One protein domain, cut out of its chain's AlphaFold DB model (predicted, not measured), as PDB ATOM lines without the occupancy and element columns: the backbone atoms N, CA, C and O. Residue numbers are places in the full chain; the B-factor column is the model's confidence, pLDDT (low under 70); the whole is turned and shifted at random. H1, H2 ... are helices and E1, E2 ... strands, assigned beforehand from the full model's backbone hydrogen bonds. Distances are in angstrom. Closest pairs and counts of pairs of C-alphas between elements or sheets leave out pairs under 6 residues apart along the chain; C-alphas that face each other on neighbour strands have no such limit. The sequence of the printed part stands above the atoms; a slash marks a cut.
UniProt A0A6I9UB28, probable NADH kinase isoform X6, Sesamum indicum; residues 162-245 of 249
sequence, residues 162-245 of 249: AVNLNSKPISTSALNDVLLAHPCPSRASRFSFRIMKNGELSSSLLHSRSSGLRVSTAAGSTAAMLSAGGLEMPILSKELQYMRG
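This is residues 162 to 245 of the 249 residues of the protein "probable NADH kinase isoform X6" of Sesamum indicum (UniProt A0A6I9UB28). With little regular structure, the domain has a small antiparallel sheet, E1-E4-E5, in its middle, the hairpin E2 and E3 at one end of it, short helices H1 and H2 at the other, and long loops, of which residues 164 to 169 stick out. The 84 printed residues run E1 E2 E3 E4 H1 H2 E5, mixed in class, with 32 in named elements. The whole is compact, radius of gyration of the C-alphas 13.3 A, spanning 34 by 30 by 28 A.

E1, residues 177 to 181, begins at C-alpha 177 (-21.797, -32.117, 20.426). E2 is 189 to 193, E3 206 to 210, E4 212 to 216, 13.1 A long, H1 219 to 222, H2 224 to 227. E5, 241 to 244, ends at C-alpha 244 (-15.873, -42.609, 15.385).

E4 pairs antiparallel with E1, N 178 to O 215 at 2.8 A, and E5, N 216 to O 241 at 2.8 A. In the antiparallel hairpin, N 189 and O 210 are 2.8 A apart. The closest C-alphas of E2 and E4, Ser 189 and Gly 212, are 5.4 A apart. H1 stands only just at the sheet's level, height 3.5 A; H2 only grazes it. Both helices are too short for O i to N i+4 pairs.

The printed part has no cut; links E2 to E3 and H2 to E5 are long. No printed residue is under 70 in pLDDT.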
ATOM      1  N   ALA A 162     -30.867 -31.915  18.856       95.19
ATOM      2  CA  ALA A 162     -31.918 -32.595  19.602       95.19
ATOM      3  C   ALA A 162     -31.644 -34.106  19.628       95.19
ATOM      4  O   ALA A 162     -31.285 -34.700  18.609       95.19
ATOM      5  N   VAL A 163     -31.826 -34.740  20.789       95.38
ATOM      6  CA  VAL A 163     -31.570 -36.175  20.973       95.38
ATOM      7  C   VAL A 163     -32.844 -36.874  21.414       95.38
ATOM      8  O   VAL A 163     -33.439 -36.510  22.425       95.38
ATOM      9  N   ASN A 164     -33.216 -37.934  20.697       95.44
ATOM     10  CA  ASN A 164     -34.298 -38.828  21.095       95.44
ATOM     11  C   ASN A 164     -33.718 -40.154  21.588       95.44
ATOM     12  O   ASN A 164     -33.085 -40.886  20.827       95.44
ATOM     13  N   LEU A 165     -33.975 -40.486  22.851       94.56
ATOM     14  CA  LEU A 165     -33.600 -41.758  23.455       94.56
ATOM     15  C   LEU A 165     -34.845 -42.634  23.597       94.56
ATOM     16  O   LEU A 165     -35.788 -42.263  24.291       94.56
ATOM     17  N   ASN A 166     -34.862 -43.802  22.947       94.50
ATOM     18  CA  ASN A 166     -36.023 -44.707  22.936       94.50
ATOM     19  C   ASN A 166     -37.331 -43.982  22.561       94.50
ATOM     20  O   ASN A 166     -38.346 -44.109  23.246       94.50
ATOM     21  N   SER A 167     -37.275 -43.167  21.502       92.94
ATOM     22  CA  SER A 167     -38.380 -42.320  21.018       92.94
ATOM     23  C   SER A 167     -38.860 -41.235  21.990       92.94
ATOM     24  O   SER A 167     -39.887 -40.610  21.737       92.94
ATOM     25  N   LYS A 168     -38.129 -40.970  23.080       96.12
ATOM     26  CA  LYS A 168     -38.406 -39.864  24.003       96.12
ATOM     27  C   LYS A 168     -37.375 -38.750  23.820       96.12
ATOM     28  O   LYS A 168     -36.179 -39.051  23.860       96.12
ATOM     29  N   PRO A 169     -37.798 -37.490  23.640       94.38
ATOM     30  CA  PRO A 169     -36.864 -36.380  23.557       94.38
ATOM     31  C   PRO A 169     -36.153 -36.184  24.896       94.38
ATOM     32  O   PRO A 169     -36.779 -36.192  25.958       94.38
ATOM     33  N   ILE A 170     -34.838 -36.004  24.840       93.44
ATOM     34  CA  ILE A 170     -34.069 -35.440  25.945       93.44
ATOM     35  C   ILE A 170     -34.364 -33.938  25.958       93.44
ATOM     36  O   ILE A 170     -34.317 -33.287  24.919       93.44
ATOM     37  N   SER A 171     -34.686 -33.389  27.132       86.00
ATOM     38  CA  SER A 171     -35.142 -31.997  27.289       86.00
ATOM     39  C   SER A 171     -34.106 -30.946  26.893       86.00
ATOM     40  O   SER A 171     -34.452 -29.789  26.683       86.00
ATOM     41  N   THR A 172     -32.836 -31.332  26.830       89.06
ATOM     42  CA  THR A 172     -31.716 -30.434  26.579       89.06
ATOM     43  C   THR A 172     -31.141 -30.695  25.197       89.06
ATOM     44  O   THR A 172     -30.667 -31.796  24.912       89.06
ATOM     45  N   SER A 173     -31.138 -29.659  24.364       93.94
ATOM     46  CA  SER A 173     -30.438 -29.665  23.083       93.94
ATOM     47  C   SER A 173     -28.966 -29.305  23.285       93.94
ATOM     48  O   SER A 173     -28.650 -28.352  24.000       93.94
ATOM     49  N   ALA A 174     -28.061 -30.043  22.646       95.62
ATOM     50  CA  ALA A 174     -26.624 -29.804  22.756       95.62
ATOM     51  C   ALA A 174     -26.164 -28.755  21.735       95.62
ATOM     52  O   ALA A 174     -26.401 -28.918  20.538       95.62
ATOM     53  N   LEU A 175     -25.491 -27.693  22.190       96.69
ATOM     54  CA  LEU A 175     -24.951 -26.665  21.290       96.69
ATOM     55  C   LEU A 175     -23.692 -27.139  20.561       96.69
ATOM     56  O   LEU A 175     -23.568 -26.899  19.367       96.69
ATOM     57  N   ASN A 176     -22.789 -27.837  21.255       97.38
ATOM     58  CA  ASN A 176     -21.554 -28.334  20.651       97.38
ATOM     59  C   ASN A 176     -21.751 -29.713  20.029       97.38
ATOM     60  O   ASN A 176     -21.783 -29.861  18.810       97.38
ATOM     61  N   ASP A 177     -21.853 -30.737  20.871       97.06
ATOM     62  CA  ASP A 177     -21.797 -32.117  20.426       97.06
ATOM     63  C   ASP A 177     -22.489 -33.091  21.385       97.06
ATOM     64  O   ASP A 177     -22.839 -32.778  22.522       97.06
ATOM     65  N   VAL A 178     -22.701 -34.305  20.882       96.75
ATOM     66  CA  VAL A 178     -23.218 -35.457  21.619       96.75
ATOM     67  C   VAL A 178     -22.213 -36.592  21.482       96.75
ATOM     68  O   VAL A 178     -21.828 -36.960  20.370       96.75
ATOM     69  N   LEU A 179     -21.802 -37.167  22.612       95.75
ATOM     70  CA  LEU A 179     -20.933 -38.338  22.667       95.75
ATOM     71  C   LEU A 179     -21.731 -39.561  23.123       95.75
ATOM     72  O   LEU A 179     -22.206 -39.620  24.255       95.75
ATOM     73  N   LEU A 180     -21.819 -40.567  22.257       94.75
ATOM     74  CA  LEU A 180     -22.305 -41.898  22.607       94.75
ATOM     75  C   LEU A 180     -21.105 -42.792  22.908       94.75
ATOM     76  O   LEU A 180     -20.323 -43.117  22.013       94.75
ATOM     77  N   ALA A 181     -20.950 -43.189  24.168       95.38
ATOM     78  CA  ALA A 181     -19.836 -44.017  24.607       95.38
ATOM     79  C   ALA A 181     -20.238 -44.959  25.747       95.38
ATOM     80  O   ALA A 181     -21.251 -44.771  26.421       95.38
ATOM     81  N   HIS A 182     -19.421 -45.983  25.965       94.94
ATOM     82  CA  HIS A 182     -19.529 -46.870  27.107       94.94
ATOM     83  C   HIS A 182     -19.255 -46.075  28.405       94.94
ATOM     84  O   HIS A 182     -18.289 -45.316  28.457       94.94
ATOM     85  N   PRO A 183     -20.046 -46.258  29.483       93.75
ATOM     86  CA  PRO A 183     -19.914 -45.463  30.713       93.75
ATOM     87  C   PRO A 183     -18.582 -45.678  31.442       93.75
ATOM     88  O   PRO A 183     -18.089 -44.791  32.125       93.75
ATOM     89  N   CYS A 184     -17.995 -46.868  31.307       92.25
ATOM     90  CA  CYS A 184     -16.629 -47.147  31.744       92.25
ATOM     91  C   CYS A 184     -15.632 -46.726  30.645       92.25
ATOM     92  O   CYS A 184     -15.635 -47.385  29.600       92.25
ATOM     93  N   PRO A 185     -14.766 -45.713  30.871       86.69
ATOM     94  CA  PRO A 185     -13.850 -45.183  29.852       86.69
ATOM     95  C   PRO A 185     -12.841 -46.195  29.297       86.69
ATOM     96  O   PRO A 185     -12.343 -46.030  28.189       86.69
ATOM     97  N   SER A 186     -12.536 -47.255  30.050       87.62
ATOM     98  CA  SER A 186     -11.591 -48.303  29.642       87.62
ATOM     99  C   SER A 186     -12.218 -49.411  28.791       87.62
ATOM    100  O   SER A 186     -11.528 -50.356  28.406       87.62
ATOM    101  N   ARG A 187     -13.522 -49.343  28.495       90.25
ATOM    102  CA  ARG A 187     -14.231 -50.361  27.710       90.25
ATOM    103  C   ARG A 187     -14.658 -49.823  26.353       90.25
ATOM    104  O   ARG A 187     -15.131 -48.701  26.225       90.25
ATOM    105  N   ALA A 188     -14.546 -50.681  25.341       92.50
ATOM    106  CA  ALA A 188     -14.970 -50.362  23.986       92.50
ATOM    107  C   ALA A 188     -16.494 -50.225  23.880       92.50
ATOM    108  O   ALA A 188     -17.247 -51.110  24.301       92.50
ATOM    109  N   SER A 189     -16.923 -49.162  23.213       94.56
ATOM    110  CA  SER A 189     -18.286 -48.953  22.745       94.56
ATOM    111  C   SER A 189     -18.529 -49.806  21.503       94.56
ATOM    112  O   SER A 189     -17.738 -49.776  20.561       94.56
ATOM    113  N   ARG A 190     -19.623 -50.572  21.491       93.88
ATOM    114  CA  ARG A 190     -20.076 -51.348  20.330       93.88
ATOM    115  C   ARG A 190     -21.444 -50.841  19.920       93.88
ATOM    116  O   ARG A 190     -22.374 -50.897  20.717       93.88
ATOM    117  N   PHE A 191     -21.559 -50.334  18.703       93.19
ATOM    118  CA  PHE A 191     -22.801 -49.743  18.221       93.19
ATOM    119  C   PHE A 191     -22.938 -49.915  16.713       93.19
ATOM    120  O   PHE A 191     -21.962 -50.129  15.989       93.19
ATOM    121  N   SER A 192     -24.184 -49.823  16.259       94.69
ATOM    122  CA  SER A 192     -24.523 -49.777  14.843       94.69
ATOM    123  C   SER A 192     -25.410 -48.571  14.589       94.69
ATOM    124  O   SER A 192     -26.248 -48.249  15.429       94.69
ATOM    125  N   PHE A 193     -25.230 -47.898  13.461       93.69
ATOM    126  CA  PHE A 193     -26.004 -46.704  13.140       93.69
ATOM    127  C   PHE A 193     -26.198 -46.547  11.634       93.69
ATOM    128  O   PHE A 193     -25.448 -47.095  10.825       93.69
ATOM    129  N   ARG A 194     -27.232 -45.790  11.275       94.44
ATOM    130  CA  ARG A 194     -27.489 -45.313   9.917       94.44
ATOM    131  C   ARG A 194     -27.483 -43.798   9.932       94.44
ATOM    132  O   ARG A 194     -27.781 -43.180  10.952       94.44
ATOM    133  N   ILE A 195     -27.150 -43.221   8.791       92.56
ATOM    134  CA  ILE A 195     -27.165 -41.778   8.590       92.56
ATOM    135  C   ILE A 195     -28.425 -41.450   7.804       92.56
ATOM    136  O   ILE A 195     -28.724 -42.125   6.822       92.56
ATOM    137  N   MET A 196     -29.153 -40.430   8.240       90.50
ATOM    138  CA  MET A 196     -30.300 -39.896   7.518       90.50
ATOM    139  C   MET A 196     -29.961 -38.477   7.067       90.50
ATOM    140  O   MET A 196     -29.566 -37.661   7.900       90.50
ATOM    141  N   LYS A 197     -30.098 -38.182   5.772       89.25
ATOM    142  CA  LYS A 197     -29.888 -36.839   5.212       89.25
ATOM    143  C   LYS A 197     -31.110 -36.459   4.385       89.25
ATOM    144  O   LYS A 197     -31.562 -37.249   3.572       89.25
ATOM    145  N   ASN A 198     -31.665 -35.269   4.622       87.56
ATOM    146  CA  ASN A 198     -32.848 -34.757   3.914       87.56
ATOM    147  C   ASN A 198     -34.059 -35.716   3.923       87.56
ATOM    148  O   ASN A 198     -34.792 -35.807   2.946       87.56
ATOM    149  N   GLY A 199     -34.259 -36.451   5.023       86.25
ATOM    150  CA  GLY A 199     -35.334 -37.443   5.156       86.25
ATOM    151  C   GLY A 199     -35.042 -38.802   4.507       86.25
ATOM    152  O   GLY A 199     -35.788 -39.751   4.731       86.25
ATOM    153  N   GLU A 200     -33.939 -38.936   3.774       88.06
ATOM    154  CA  GLU A 200     -33.514 -40.195   3.170       88.06
ATOM    155  C   GLU A 200     -32.568 -40.947   4.108       88.06
ATOM    156  O   GLU A 200     -31.523 -40.437   4.527       88.06
ATOM    157  N   LEU A 201     -32.943 -42.177   4.466       89.69
ATOM    158  CA  LEU A 201     -32.128 -43.051   5.301       89.69
ATOM    159  C   LEU A 201     -31.122 -43.809   4.434       89.69
ATOM    160  O   LEU A 201     -31.506 -44.533   3.519       89.69
ATOM    161  N   SER A 202     -29.838 -43.702   4.770       88.81
ATOM    162  CA  SER A 202     -28.793 -44.498   4.130       88.81
ATOM    163  C   SER A 202     -29.088 -45.993   4.272       88.81
ATOM    164  O   SER A 202     -29.425 -46.479   5.359       88.81
ATOM    165  N   SER A 203     -28.942 -46.727   3.168       79.38
ATOM    166  CA  SER A 203     -29.168 -48.174   3.115       79.38
ATOM    167  C   SER A 203     -28.136 -48.954   3.935       79.38
ATOM    168  O   SER A 203     -28.449 -50.001   4.506       79.38
ATOM    169  N   SER A 204     -26.918 -48.425   4.044       89.19
ATOM    170  CA  SER A 204     -25.807 -49.082   4.721       89.19
ATOM    171  C   SER A 204     -25.910 -48.941   6.238       89.19
ATOM    172  O   SER A 204     -25.815 -47.844   6.792       89.19
ATOM    173  N   LEU A 205     -26.052 -50.076   6.927       93.50
ATOM    174  CA  LEU A 205     -25.853 -50.149   8.371       93.50
ATOM    175  C   LEU A 205     -24.350 -50.141   8.665       93.50
ATOM    176  O   LEU A 205     -23.620 -51.029   8.232       93.50
ATOM    177  N   LEU A 206     -23.890 -49.135   9.403       92.00
ATOM    178  CA  LEU A 206     -22.497 -49.028   9.816       92.00
ATOM    179  C   LEU A 206     -22.321 -49.698  11.173       92.00
ATOM    180  O   LEU A 206     -23.086 -49.425  12.096       92.00
ATOM    181  N   HIS A 207     -21.289 -50.526  11.306       92.44
ATOM    182  CA  HIS A 207     -20.894 -51.148  12.567       92.44
ATOM    183  C   HIS A 207     -19.591 -50.532  13.064       92.44
ATOM    184  O   HIS A 207     -18.677 -50.255  12.282       92.44
ATOM    185  N   SER A 208     -19.488 -50.312  14.373       91.06
ATOM    186  CA  SER A 208     -18.269 -49.776  14.964       91.06
ATOM    187  C   SER A 208     -17.988 -50.364  16.341       91.06
ATOM    188  O   SER A 208     -18.888 -50.549  17.164       91.06
ATOM    189  N   ARG A 209     -16.699 -50.636  16.567       94.00
ATOM    190  CA  ARG A 209     -16.097 -50.889  17.872       94.00
ATOM    191  C   ARG A 209     -15.003 -49.843  18.090       94.00
ATOM    192  O   ARG A 209     -13.962 -49.887  17.436       94.00
ATOM    193  N   SER A 210     -15.257 -48.889  18.971       93.50
ATOM    194  CA  SER A 210     -14.373 -47.742  19.212       93.50
ATOM    195  C   SER A 210     -14.519 -47.231  20.644       93.50
ATOM    196  O   SER A 210     -15.289 -47.784  21.432       93.50
ATOM    197  N   SER A 211     -13.816 -46.157  21.001       92.81
ATOM    198  CA  SER A 211     -14.087 -45.443  22.257       92.81
ATOM    199  C   SER A 211     -15.487 -44.804  22.296       92.81
ATOM    200  O   SER A 211     -16.071 -44.683  23.369       92.81
ATOM    201  N   GLY A 212     -16.092 -44.490  21.146       94.62
ATOM    202  CA  GLY A 212     -17.447 -43.934  21.052       94.62
ATOM    203  C   GLY A 212     -17.778 -43.345  19.678       94.62
ATOM    204  O   GLY A 212     -16.999 -43.467  18.728       94.62
ATOM    205  N   LEU A 213     -18.935 -42.694  19.584       95.31
ATOM    206  CA  LEU A 213     -19.389 -41.896  18.444       95.31
ATOM    207  C   LEU A 213     -19.651 -40.468  18.912       95.31
ATOM    208  O   LEU A 213     -20.511 -40.255  19.764       95.31
ATOM    209  N   ARG A 214     -18.934 -39.500  18.345       96.44
ATOM    210  CA  ARG A 214     -19.172 -38.073  18.573       96.44
ATOM    211  C   ARG A 214     -19.898 -37.493  17.369       96.44
ATOM    212  O   ARG A 214     -19.457 -37.710  16.244       96.44
ATOM    213  N   VAL A 215     -20.977 -36.758  17.599       97.06
ATOM    214  CA  VAL A 215     -21.702 -35.990  16.578       97.06
ATOM    215  C   VAL A 215     -21.672 -34.531  17.001       97.06
ATOM    216  O   VAL A 215     -22.017 -34.244  18.139       97.06
ATOM    217  N   SER A 216     -21.252 -33.630  16.118       98.00
ATOM    218  CA  SER A 216     -21.037 -32.214  16.426       98.00
ATOM    219  C   SER A 216     -21.787 -31.312  15.461       98.00
ATOM    220  O   SER A 216     -21.882 -31.608  14.268       98.00
ATOM    221  N   THR A 217     -22.261 -30.186  15.987       97.94
ATOM    222  CA  THR A 217     -22.689 -29.022  15.207       97.94
ATOM    223  C   THR A 217     -21.474 -28.265  14.673       97.94
ATOM    224  O   THR A 217     -20.322 -28.580  15.004       97.94
ATOM    225  N   ALA A 218     -21.735 -27.217  13.892       97.62
ATOM    226  CA  ALA A 218     -20.710 -26.271  13.490       97.62
ATOM    227  C   ALA A 218     -20.107 -25.490  14.669       97.62
ATOM    228  O   ALA A 218     -18.892 -25.329  14.726       97.62
ATOM    229  N   ALA A 219     -20.917 -25.080  15.649       96.81
ATOM    230  CA  ALA A 219     -20.435 -24.423  16.867       96.81
ATOM    231  C   ALA A 219     -19.510 -25.336  17.697       96.81
ATOM    232  O   ALA A 219     -18.504 -24.880  18.230       96.81
ATOM    233  N   GLY A 220     -19.802 -26.641  17.746       97.31
ATOM    234  CA  GLY A 220     -18.947 -27.632  18.407       97.31
ATOM    235  C   GLY A 220     -17.697 -28.031  17.622       97.31
ATOM    236  O   GLY A 220     -16.831 -28.714  18.174       97.31
ATOM    237  N   SER A 221     -17.587 -27.618  16.354       97.31
ATOM    238  CA  SER A 221     -16.503 -28.044  15.462       97.31
ATOM    239  C   SER A 221     -15.118 -27.606  15.932       97.31
ATOM    240  O   SER A 221     -14.171 -28.346  15.711       97.31
ATOM    241  N   THR A 222     -15.017 -26.475  16.637       95.62
ATOM    242  CA  THR A 222     -13.774 -25.918  17.205       95.62
ATOM    243  C   THR A 222     -13.477 -26.416  18.625       95.62
ATOM    244  O   THR A 222     -12.463 -26.061  19.220       95.62
ATOM    245  N   ALA A 223     -14.368 -27.238  19.191       95.19
ATOM    246  CA  ALA A 223     -14.258 -27.782  20.538       95.19
ATOM    247  C   ALA A 223     -13.693 -29.215  20.501       95.19
ATOM    248  O   ALA A 223     -12.720 -29.513  19.811       95.19
ATOM    249  N   ALA A 224     -14.310 -30.144  21.232       95.00
ATOM    250  CA  ALA A 224     -13.833 -31.520  21.326       95.00
ATOM    251  C   ALA A 224     -13.848 -32.279  19.983       95.00
ATOM    252  O   ALA A 224     -13.151 -33.286  19.851       95.00
ATOM    253  N   MET A 225     -14.619 -31.813  18.995       96.44
ATOM    254  CA  MET A 225     -14.575 -32.337  17.631       96.44
ATOM    255  C   MET A 225     -13.244 -32.011  16.935       96.44
ATOM    256  O   MET A 225     -12.643 -32.912  16.353       96.44
ATOM    257  N   LEU A 226     -12.726 -30.784  17.073       95.31
ATOM    258  CA  LEU A 226     -11.414 -30.398  16.540       95.31
ATOM    259  C   LEU A 226     -10.305 -31.262  17.139       95.31
ATOM    260  O   LEU A 226      -9.498 -31.842  16.416       95.31
ATOM    261  N   SER A 227     -10.316 -31.430  18.466       92.69
ATOM    262  CA  SER A 227      -9.337 -32.270  19.170       92.69
ATOM    263  C   SER A 227      -9.386 -33.740  18.741       92.69
ATOM    264  O   SER A 227      -8.390 -34.448  18.865       92.69
ATOM    265  N   ALA A 228     -10.533 -34.218  18.247       92.31
ATOM    266  CA  ALA A 228     -10.682 -35.576  17.733       92.31
ATOM    267  C   ALA A 228     -10.162 -35.747  16.291       92.31
ATOM    268  O   ALA A 228     -10.112 -36.880  15.815       92.31
ATOM    269  N   GLY A 229      -9.767 -34.660  15.615       93.81
ATOM    270  CA  GLY A 229      -9.362 -34.642  14.206       93.81
ATOM    271  C   GLY A 229     -10.502 -34.318  13.234       93.81
ATOM    272  O   GLY A 229     -10.412 -34.663  12.057       93.81
ATOM    273  N   GLY A 230     -11.589 -33.719  13.729       94.94
ATOM    274  CA  GLY A 230     -12.699 -33.238  12.912       94.94
ATOM    275  C   GLY A 230     -12.333 -31.979  12.127       94.94
ATOM    276  O   GLY A 230     -11.229 -31.450  12.243       94.94
ATOM    277  N   LEU A 231     -13.272 -31.494  11.320       96.44
ATOM    278  CA  LEU A 231     -13.070 -30.296  10.504       96.44
ATOM    279  C   LEU A 231     -13.714 -29.089  11.175       96.44
ATOM    280  O   LEU A 231     -14.868 -29.168  11.588       96.44
ATOM    281  N   GLU A 232     -13.021 -27.956  11.227       96.38
ATOM    282  CA  GLU A 232     -13.678 -26.694  11.570       96.38
ATOM    283  C   GLU A 232     -14.750 -26.360  10.525       96.38
ATOM    284  O   GLU A 232     -14.555 -26.533   9.318       96.38
ATOM    285  N   MET A 233     -15.909 -25.902  10.991       97.19
ATOM    286  CA  MET A 233     -17.062 -25.585  10.153       97.19
ATOM    287  C   MET A 233     -17.454 -24.113  10.316       97.19
ATOM    288  O   MET A 233     -17.324 -23.569  11.413       97.19
ATOM    289  N   PRO A 234     -18.015 -23.468   9.275       96.94
ATOM    290  CA  PRO A 234     -18.595 -22.137   9.419       96.94
ATOM    291  C   PRO A 234     -19.666 -22.139  10.513       96.94
ATOM    292  O   PRO A 234     -20.607 -22.923  10.428       96.94
ATOM    293  N   ILE A 235     -19.547 -21.257  11.509       95.75
ATOM    294  CA  ILE A 235     -20.353 -21.294  12.746       95.75
ATOM    295  C   ILE A 235     -21.877 -21.289  12.513       95.75
ATOM    296  O   ILE A 235     -22.617 -21.885  13.290       95.75
ATOM    297  N   LEU A 236     -22.342 -20.674  11.418       96.88
ATOM    298  CA  LEU A 236     -23.763 -20.596  11.038       96.88
ATOM    299  C   LEU A 236     -24.259 -21.803  10.220       96.88
ATOM    300  O   LEU A 236     -25.419 -21.851   9.813       96.88
ATOM    301  N   SER A 237     -23.389 -22.771   9.928       96.88
ATOM    302  CA  SER A 237     -23.770 -23.975   9.197       96.88
ATOM    303  C   SER A 237     -24.731 -24.835  10.019       96.88
ATOM    304  O   SER A 237     -24.540 -25.054  11.216       96.88
ATOM    305  N   LYS A 238     -25.754 -25.368   9.344       95.25
ATOM    306  CA  LYS A 238     -26.730 -26.312   9.912       95.25
ATOM    307  C   LYS A 238     -26.349 -27.777   9.674       95.25
ATOM    308  O   LYS A 238     -27.082 -28.673  10.084       95.25
ATOM    309  N   GLU A 239     -25.232 -28.032   8.993       94.62
ATOM    310  CA  GLU A 239     -24.727 -29.391   8.795       94.62
ATOM    311  C   GLU A 239     -24.175 -29.955  10.115       94.62
ATOM    312  O   GLU A 239     -23.710 -29.226  10.995       94.62
ATOM    313  N   LEU A 240     -24.204 -31.281  10.228       95.62
ATOM    314  CA  LEU A 240     -23.583 -32.020  11.320       95.62
ATOM    315  C   LEU A 240     -22.382 -32.791  10.783       95.62
ATOM    316  O   LEU A 240     -22.417 -33.318   9.671       95.62
ATOM    317  N   GLN A 241     -21.357 -32.937  11.613       95.94
ATOM    318  CA  GLN A 241     -20.266 -33.875  11.367       95.94
ATOM    319  C   GLN A 241     -20.235 -34.941  12.458       95.94
ATOM    320  O   GLN A 241     -20.701 -34.720  13.577       95.94
ATOM    321  N   TYR A 242     -19.675 -36.105  12.149       95.06
ATOM    322  CA  TYR A 242     -19.502 -37.163  13.135       95.06
ATOM    323  C   TYR A 242     -18.126 -37.805  13.024       95.06
ATOM    324  O   TYR A 242     -17.559 -37.923  11.939       95.06
ATOM    325  N   MET A 243     -17.624 -38.284  14.157       93.94
ATOM    326  CA  MET A 243     -16.394 -39.057  14.238       93.94
ATOM    327  C   MET A 243     -16.600 -40.296  15.089       93.94
ATOM    328  O   MET A 243     -17.137 -40.255  16.199       93.94
ATOM    329  N   ARG A 244     -16.115 -41.422  14.569       90.50
ATOM    330  CA  ARG A 244     -15.873 -42.609  15.385       90.50
ATOM    331  C   ARG A 244     -14.595 -42.337  16.169       90.50
ATOM    332  O   ARG A 244     -13.601 -41.932  15.578       90.50
ATOM    333  N   GLY A 245     -14.639 -42.550  17.479       82.88
ATOM    334  CA  GLY A 245     -13.453 -42.474  18.323       82.88
ATOM    335  C   GLY A 245     -12.404 -43.520  17.936       82.88
ATOM    336  O   GLY A 245     -12.585 -44.279  16.980       82.88
TER     337      GLY A 245